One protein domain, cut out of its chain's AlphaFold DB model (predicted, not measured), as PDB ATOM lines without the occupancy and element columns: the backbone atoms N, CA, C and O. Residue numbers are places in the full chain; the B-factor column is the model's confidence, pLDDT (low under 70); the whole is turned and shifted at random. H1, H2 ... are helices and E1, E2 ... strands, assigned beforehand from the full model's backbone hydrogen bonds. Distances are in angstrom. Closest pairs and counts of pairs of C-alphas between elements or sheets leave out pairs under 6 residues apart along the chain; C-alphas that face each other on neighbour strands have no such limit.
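What this domain is: This is residues 22 to 75 of the 81 residues of an uncharacterized protein of Defluviicoccus sp (UniProt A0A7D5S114). This is a long, narrow shape: a small sheet of three strands forms its middle part, helix H1 makes one end, and the long loop of the E2-E3 hairpin makes the other, where residues 62 to 67 stick out free. The contacts are few, and H1 sits beyond the sheet rather than over one of its faces. The printed part has 54 residues with one named helix and three named strands, in the order E1, H1, E2, E3; the sheet runs E1, E2, E3 and is antiparallel throughout. The class is mixed, helices and strands, with only 24 residues, under half, in named elements. The whole is loose, with a radius of gyration of the C-alphas of 14.4 A, and a rod spanning 44 by 19 by 17 A.

How they stand to each other: Going from the first printed residue, look first at the edge strand E1, residues 29 to 32, and its antiparallel neighbour, the inner strand E2, residues 53 to 58. Their directions differ by 146 degrees, C-alphas 31 and 54 face each other at 4.6 A, and N 30 and O 55 are within hydrogen-bond range at 2.8 A, as are N 55 and O 30 at 2.9 A. Between these strands in the chain comes H1, residues 38 to 47, in which every O i to N i+4 pair is within hydrogen-bond range. H1 is not on the sheet, but only just, with 4 pairs of C-alphas within 10 A. The closest C-alphas of H1 and E2 are those of Ser 40 and His 53, 7.6 A apart. Further on, the other edge strand, E3, residues 71 to 74, forms an antiparallel hairpin with E2 at 141 degrees; C-alphas 55 and 74 face each other at 4.5 A, and N 56 and O 73 are 2.8 A apart, within hydrogen-bond range. H1 and E3 are apart.

Where its parts are: Find C-alpha 29 at (-13.418, -83.223, 60.714), where E1 begins, and read on to residue 32. H1 starts at C-alpha 38, at (-33.123, -87.975, 49.629), and runs 14.4 A to C-alpha 47. E2 covers 16.3 A from C-alpha 53 to C-alpha 58. E3 begins at C-alpha 71 and ends at C-alpha 74, at (-19.599, -76.697, 56.389).

The domain as a whole: The two C-alphas farthest apart, those of Trp 45 and Gln 65, are 44.5 A apart. The printed part has no cut. The links from E1 to H1 and from H1 to E2 are tight, while E2 to E3 is a long link of 12 residues, 59 to 70. Look at the B-factor column: the mean pLDDT of the printed part is 77.6, and the model's confidence is under 70 at residues 35 to 36 and 59 to 69.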
ATOM      1  N   ASP A  22     -16.392 -84.631  75.706       78.00
ATOM      2  CA  ASP A  22     -15.350 -83.766  75.147       78.00
ATOM      3  C   ASP A  22     -14.620 -84.487  74.001       78.00
ATOM      4  O   ASP A  22     -13.511 -85.011  74.141       78.00
ATOM      5  N   HIS A  23     -15.319 -84.626  72.875       77.56
ATOM      6  CA  HIS A  23     -14.866 -85.410  71.721       77.56
ATOM      7  C   HIS A  23     -14.290 -84.565  70.581       77.56
ATOM      8  O   HIS A  23     -13.963 -85.120  69.533       77.56
ATOM      9  N   ILE A  24     -14.210 -83.243  70.749       76.94
ATOM     10  CA  ILE A  24     -13.960 -82.312  69.651       76.94
ATOM     11  C   ILE A  24     -12.703 -81.489  69.921       76.94
ATOM     12  O   ILE A  24     -12.613 -80.770  70.913       76.94
ATOM     13  N   ARG A  25     -11.753 -81.527  68.988       77.94
ATOM     14  CA  ARG A  25     -10.573 -80.662  68.982       77.94
ATOM     15  C   ARG A  25     -10.588 -79.736  67.777       77.94
ATOM     16  O   ARG A  25     -11.171 -80.019  66.730       77.94
ATOM     17  N   ARG A  26      -9.918 -78.591  67.919       76.94
ATOM     18  CA  ARG A  26      -9.724 -77.650  66.811       76.94
ATOM     19  C   ARG A  26      -9.039 -78.364  65.643       76.94
ATOM     20  O   ARG A  26      -7.965 -78.928  65.825       76.94
ATOM     21  N   GLY A  27      -9.629 -78.262  64.454       78.25
ATOM     22  CA  GLY A  27      -9.112 -78.897  63.241       78.25
ATOM     23  C   GLY A  27      -9.665 -80.297  62.967       78.25
ATOM     24  O   GLY A  27      -9.380 -80.838  61.900       78.25
ATOM     25  N   ASP A  28     -10.477 -80.865  63.863       84.06
ATOM     26  CA  ASP A  28     -11.143 -82.142  63.606       84.06
ATOM     27  C   ASP A  28     -12.174 -82.021  62.475       84.06
ATOM     28  O   ASP A  28     -12.816 -80.985  62.286       84.06
ATOM     29  N   ILE A  29     -12.374 -83.114  61.737       84.75
ATOM     30  CA  ILE A  29     -13.418 -83.223  60.714       84.75
ATOM     31  C   ILE A  29     -14.539 -84.101  61.264       84.75
ATOM     32  O   ILE A  29     -14.343 -85.284  61.543       84.75
ATOM     33  N   VAL A  30     -15.740 -83.537  61.374       87.19
ATOM     34  CA  VAL A  30     -16.939 -84.263  61.800       87.19
ATOM     35  C   VAL A  30     -17.654 -84.812  60.574       87.19
ATOM     36  O   VAL A  30     -17.966 -84.073  59.639       87.19
ATOM     37  N   LEU A  31     -17.947 -86.114  60.589       88.38
ATOM     38  CA  LEU A  31     -18.680 -86.799  59.528       88.38
ATOM     39  C   LEU A  31     -20.086 -87.175  59.993       88.38
ATOM     40  O   LEU A  31     -20.274 -87.826  61.020       88.38
ATOM     41  N   CYS A  32     -21.085 -86.820  59.191       85.38
ATOM     42  CA  CYS A  32     -22.490 -87.012  59.528       85.38
ATOM     43  C   CYS A  32     -23.195 -87.930  58.526       85.38
ATOM     44  O   CYS A  32     -23.003 -87.856  57.306       85.38
ATOM     45  N   ARG A  33     -24.099 -88.768  59.044       85.19
ATOM     46  CA  ARG A  33     -25.042 -89.545  58.234       85.19
ATOM     47  C   ARG A  33     -26.422 -88.900  58.282       85.19
ATOM     48  O   ARG A  33     -27.184 -89.122  59.222       85.19
ATOM     49  N   GLY A  34     -26.776 -88.146  57.244       78.38
ATOM     50  CA  GLY A  34     -28.122 -87.586  57.110       78.38
ATOM     51  C   GLY A  34     -29.166 -88.699  56.959       78.38
ATOM     52  O   GLY A  34     -29.149 -89.470  56.000       78.38
ATOM     53  N   LYS A  35     -30.085 -88.842  57.918       67.69
ATOM     54  CA  LYS A  35     -31.062 -89.948  57.886       67.69
ATOM     55  C   LYS A  35     -32.314 -89.640  57.060       67.69
ATOM     56  O   LYS A  35     -32.935 -90.577  56.572       67.69
ATOM     57  N   LYS A  36     -32.677 -88.363  56.893       67.69
ATOM     58  CA  LYS A  36     -34.011 -87.956  56.406       67.69
ATOM     59  C   LYS A  36     -34.053 -87.321  55.007       67.69
ATOM     60  O   LYS A  36     -35.137 -87.169  54.467       67.69
ATOM     61  N   SER A  37     -32.912 -86.970  54.405       80.25
ATOM     62  CA  SER A  37     -32.880 -86.308  53.087       80.25
ATOM     63  C   SER A  37     -32.589 -87.292  51.948       80.25
ATOM     64  O   SER A  37     -31.645 -88.085  52.034       80.25
ATOM     65  N   ALA A  38     -33.362 -87.210  50.857       84.12
ATOM     66  CA  ALA A  38     -33.123 -87.975  49.629       84.12
ATOM     67  C   ALA A  38     -31.727 -87.690  49.044       84.12
ATOM     68  O   ALA A  38     -31.020 -88.616  48.645       84.12
ATOM     69  N   PHE A  39     -31.277 -86.434  49.116       84.94
ATOM     70  CA  PHE A  39     -29.942 -86.019  48.683       84.94
ATOM     71  C   PHE A  39     -28.830 -86.716  49.482       84.94
ATOM     72  O   PHE A  39     -27.856 -87.215  48.924       84.94
ATOM     73  N   SER A  40     -29.019 -86.864  50.795       82.81
ATOM     74  CA  SER A  40     -28.080 -87.595  51.652       82.81
ATOM     75  C   SER A  40     -27.984 -89.083  51.283       82.81
ATOM     76  O   SER A  40     -26.904 -89.674  51.360       82.81
ATOM     77  N   ARG A  41     -29.091 -89.702  50.849       85.00
ATOM     78  CA  ARG A  41     -29.084 -91.084  50.345       85.00
ATOM     79  C   ARG A  41     -28.361 -91.192  49.003       85.00
ATOM     80  O   ARG A  41     -27.600 -92.142  48.834       85.00
ATOM     81  N   LEU A  42     -28.553 -90.221  48.110       87.94
ATOM     82  CA  LEU A  42     -27.864 -90.157  46.821       87.94
ATOM     83  C   LEU A  42     -26.344 -90.049  46.996       87.94
ATOM     84  O   LEU A  42     -25.621 -90.840  46.400       87.94
ATOM     85  N   ILE A  43     -25.867 -89.148  47.865       86.06
ATOM     86  CA  ILE A  43     -24.428 -88.995  48.135       86.06
ATOM     87  C   ILE A  43     -23.821 -90.318  48.595       86.06
ATOM     88  O   ILE A  43     -22.816 -90.752  48.040       86.06
ATOM     89  N   ARG A  44     -24.432 -90.988  49.578       88.25
ATOM     90  CA  ARG A  44     -23.917 -92.273  50.079       88.25
ATOM     91  C   ARG A  44     -23.861 -93.340  48.999       88.25
ATOM     92  O   ARG A  44     -22.892 -94.085  48.930       88.25
ATOM     93  N   TRP A  45     -24.899 -93.417  48.169       88.19
ATOM     94  CA  TRP A  45     -24.941 -94.377  47.074       88.19
ATOM     95  C   TRP A  45     -23.840 -94.095  46.044       88.19
ATOM     96  O   TRP A  45     -23.072 -94.996  45.720       88.19
ATOM     97  N   ALA A  46     -23.705 -92.840  45.606       90.56
ATOM     98  CA  ALA A  46     -22.721 -92.435  44.604       90.56
ATOM     99  C   ALA A  46     -21.272 -92.579  45.104       90.56
ATOM    100  O   ALA A  46     -20.395 -93.007  44.361       90.56
ATOM    101  N   THR A  47     -21.026 -92.255  46.375       88.62
ATOM    102  CA  THR A  47     -19.683 -92.298  46.986       88.62
ATOM    103  C   THR A  47     -19.338 -93.646  47.611       88.62
ATOM    104  O   THR A  47     -18.214 -93.828  48.074       88.62
ATOM    105  N   ARG A  48     -20.296 -94.583  47.674       87.50
ATOM    106  CA  ARG A  48     -20.199 -95.833  48.455       87.50
ATOM    107  C   ARG A  48     -19.774 -95.598  49.915       87.50
ATOM    108  O   ARG A  48     -19.154 -96.460  50.529       87.50
ATOM    109  N   SER A  49     -20.113 -94.434  50.475       84.56
ATOM    110  CA  SER A  49     -19.745 -94.033  51.836       84.56
ATOM    111  C   SER A  49     -20.914 -94.171  52.810       84.56
ATOM    112  O   SER A  49     -22.082 -93.997  52.456       84.56
ATOM    113  N   TYR A  50     -20.603 -94.443  54.080       85.81
ATOM    114  CA  TYR A  50     -21.585 -94.404  55.167       85.81
ATOM    115  C   TYR A  50     -22.021 -92.967  55.505       85.81
ATOM    116  O   TYR A  50     -23.152 -92.738  55.950       85.81
ATOM    117  N   PHE A  51     -21.144 -91.993  55.260       87.56
ATOM    118  CA  PHE A  51     -21.363 -90.584  55.562       87.56
ATOM    119  C   PHE A  51     -21.832 -89.829  54.321       87.56
ATOM    120  O   PHE A  51     -21.530 -90.195  53.190       87.56
ATOM    121  N   SER A  52     -22.609 -88.773  54.535       87.19
ATOM    122  CA  SER A  52     -23.161 -87.952  53.451       87.19
ATOM    123  C   SER A  52     -22.822 -86.475  53.580       87.19
ATOM    124  O   SER A  52     -23.314 -85.674  52.797       87.19
ATOM    125  N   HIS A  53     -22.123 -86.102  54.646       87.44
ATOM    126  CA  HIS A  53     -21.854 -84.722  54.991       87.44
ATOM    127  C   HIS A  53     -20.608 -84.658  55.870       87.44
ATOM    128  O   HIS A  53     -20.384 -85.569  56.673       87.44
ATOM    129  N   ALA A  54     -19.839 -83.587  55.727       87.38
ATOM    130  CA  ALA A  54     -18.645 -83.323  56.510       87.38
ATOM    131  C   ALA A  54     -18.620 -81.850  56.927       87.38
ATOM    132  O   ALA A  54     -19.132 -80.999  56.199       87.38
ATOM    133  N   ALA A  55     -18.040 -81.567  58.088       86.69
ATOM    134  CA  ALA A  55     -17.807 -80.216  58.578       86.69
ATOM    135  C   ALA A  55     -16.446 -80.148  59.280       86.69
ATOM    136  O   ALA A  55     -16.034 -81.114  59.924       86.69
ATOM    137  N   LEU A  56     -15.762 -79.014  59.157       86.06
ATOM    138  CA  LEU A  56     -14.520 -78.737  59.871       86.06
ATOM    139  C   LEU A  56     -14.841 -78.061  61.202       86.06
ATOM    140  O   LEU A  56     -15.568 -77.067  61.244       86.06
ATOM    141  N   VAL A  57     -14.258 -78.567  62.280       83.69
ATOM    142  CA  VAL A  57     -14.336 -77.943  63.595       83.69
ATOM    143  C   VAL A  57     -13.398 -76.749  63.632       83.69
ATOM    144  O   VAL A  57     -12.171 -76.881  63.550       83.69
ATOM    145  N   PHE A  58     -13.985 -75.578  63.846       77.50
ATOM    146  CA  PHE A  58     -13.258 -74.350  64.089       77.50
ATOM    147  C   PHE A  58     -13.503 -73.874  65.521       77.50
ATOM    148  O   PHE A  58     -14.632 -73.614  65.937       77.50
ATOM    149  N   VAL A  59     -12.412 -73.758  66.275       69.81
ATOM    150  CA  VAL A  59     -12.398 -73.146  67.605       69.81
ATOM    151  C   VAL A  59     -11.628 -71.839  67.475       69.81
ATOM    152  O   VAL A  59     -10.462 -71.850  67.064       69.81
ATOM    153  N   THR A  60     -12.284 -70.718  67.768       61.16
ATOM    154  CA  THR A  60     -11.687 -69.382  67.689       61.16
ATOM    155  C   THR A  60     -10.528 -69.276  68.697       61.16
ATOM    156  O   THR A  60     -10.704 -69.689  69.844       61.16
ATOM    157  N   PRO A  61      -9.340 -68.770  68.303       54.69
ATOM    158  CA  PRO A  61      -8.192 -68.654  69.209       54.69
ATOM    159  C   PRO A  61      -8.415 -67.628  70.324       54.69
ATOM    160  O   PRO A  61      -7.965 -67.852  71.443       54.69
ATOM    161  N   ASP A  62      -9.125 -66.540  70.018       55.59
ATOM    162  CA  ASP A  62      -9.448 -65.492  70.975       55.59
ATOM    163  C   ASP A  62     -10.881 -65.652  71.465       55.59
ATOM    164  O   ASP A  62     -11.860 -65.507  70.728       55.59
ATOM    165  N   ARG A  63     -10.977 -65.977  72.752       50.19
ATOM    166  CA  ARG A  63     -12.185 -65.788  73.535       50.19
ATOM    167  C   ARG A  63     -12.381 -64.285  73.696       50.19
ATOM    168  O   ARG A  63     -11.911 -63.714  74.679       50.19
ATOM    169  N   ASP A  64     -13.143 -63.658  72.805       48.03
ATOM    170  CA  ASP A  64     -13.993 -62.574  73.297       48.03
ATOM    171  C   ASP A  64     -14.735 -63.160  74.503       48.03
ATOM    172  O   ASP A  64     -15.357 -64.221  74.394       48.03
ATOM    173  N   GLN A  65     -14.547 -62.541  75.671       53.53
ATOM    174  CA  GLN A  65     -14.663 -63.138  77.013       53.53
ATOM    175  C   GLN A  65     -16.052 -63.711  77.380       53.53
ATOM    176  O   GLN A  65     -16.255 -64.148  78.507       53.53
ATOM    177  N   ASN A  66     -16.985 -63.780  76.429       56.12
ATOM    178  CA  ASN A  66     -18.355 -64.253  76.592       56.12
ATOM    179  C   ASN A  66     -18.772 -65.382  75.625       56.12
ATOM    180  O   ASN A  66     -19.921 -65.815  75.686       56.12
ATOM    181  N   PHE A  67     -17.889 -65.894  74.758       53.12
ATOM    182  CA  PHE A  67     -18.218 -67.011  73.858       53.12
ATOM    183  C   PHE A  67     -17.353 -68.250  74.132       53.12
ATOM    184  O   PHE A  67     -16.196 -68.327  73.728       53.12
ATOM    185  N   ASN A  68     -17.936 -69.263  74.784       62.41
ATOM    186  CA  ASN A  68     -17.356 -70.607  74.905       62.41
ATOM    187  C   ASN A  68     -18.032 -71.580  73.923       62.41
ATOM    188  O   ASN A  68     -18.561 -72.614  74.324       62.41
ATOM    189  N   ASN A  69     -18.070 -71.210  72.639       67.31
ATOM    190  CA  ASN A  69     -18.775 -71.964  71.603       67.31
ATOM    191  C   ASN A  69     -17.798 -72.691  70.674       67.31
ATOM    192  O   ASN A  69     -16.743 -72.167  70.320       67.31
ATOM    193  N   THR A  70     -18.188 -73.889  70.242       71.81
ATOM    194  CA  THR A  70     -17.537 -74.618  69.146       71.81
ATOM    195  C   THR A  70     -18.308 -74.353  67.862       71.81
ATOM    196  O   THR A  70     -19.531 -74.501  67.843       71.81
ATOM    197  N   PHE A  71     -17.608 -73.985  66.790       78.50
ATOM    198  CA  PHE A  71     -18.222 -73.738  65.490       78.50
ATOM    199  C   PHE A  71     -17.898 -74.871  64.519       78.50
ATOM    200  O   PHE A  71     -16.796 -75.423  64.511       78.50
ATOM    201  N   LEU A  72     -18.874 -75.204  63.678       81.19
ATOM    202  CA  LEU A  72     -18.694 -76.100  62.545       81.19
ATOM    203  C   LEU A  72     -18.754 -75.267  61.271       81.19
ATOM    204  O   LEU A  72     -19.711 -74.526  61.060       81.19
ATOM    205  N   ILE A  73     -17.729 -75.396  60.437       81.19
ATOM    206  CA  ILE A  73     -17.703 -74.815  59.100       81.19
ATOM    207  C   ILE A  73     -18.054 -75.923  58.118       81.19
ATOM    208  O   ILE A  73     -17.354 -76.936  58.031       81.19
ATOM    209  N   ASP A  74     -19.126 -75.732  57.366       83.88
ATOM    210  CA  ASP A  74     -19.599 -76.697  56.389       83.88
ATOM    211  C   ASP A  74     -20.068 -76.036  55.088       83.88
ATOM    212  O   ASP A  74     -20.117 -74.814  54.947       83.88
ATOM    213  N   ARG A  75     -20.391 -76.878  54.102       81.12
ATOM    214  CA  ARG A  75     -21.063 -76.457  52.875       81.12
ATOM    215  C   ARG A  75     -22.388 -77.195  52.760       81.12
ATOM    216  O   ARG A  75     -22.444 -78.296  52.209       81.12
TER     217      ARG A  75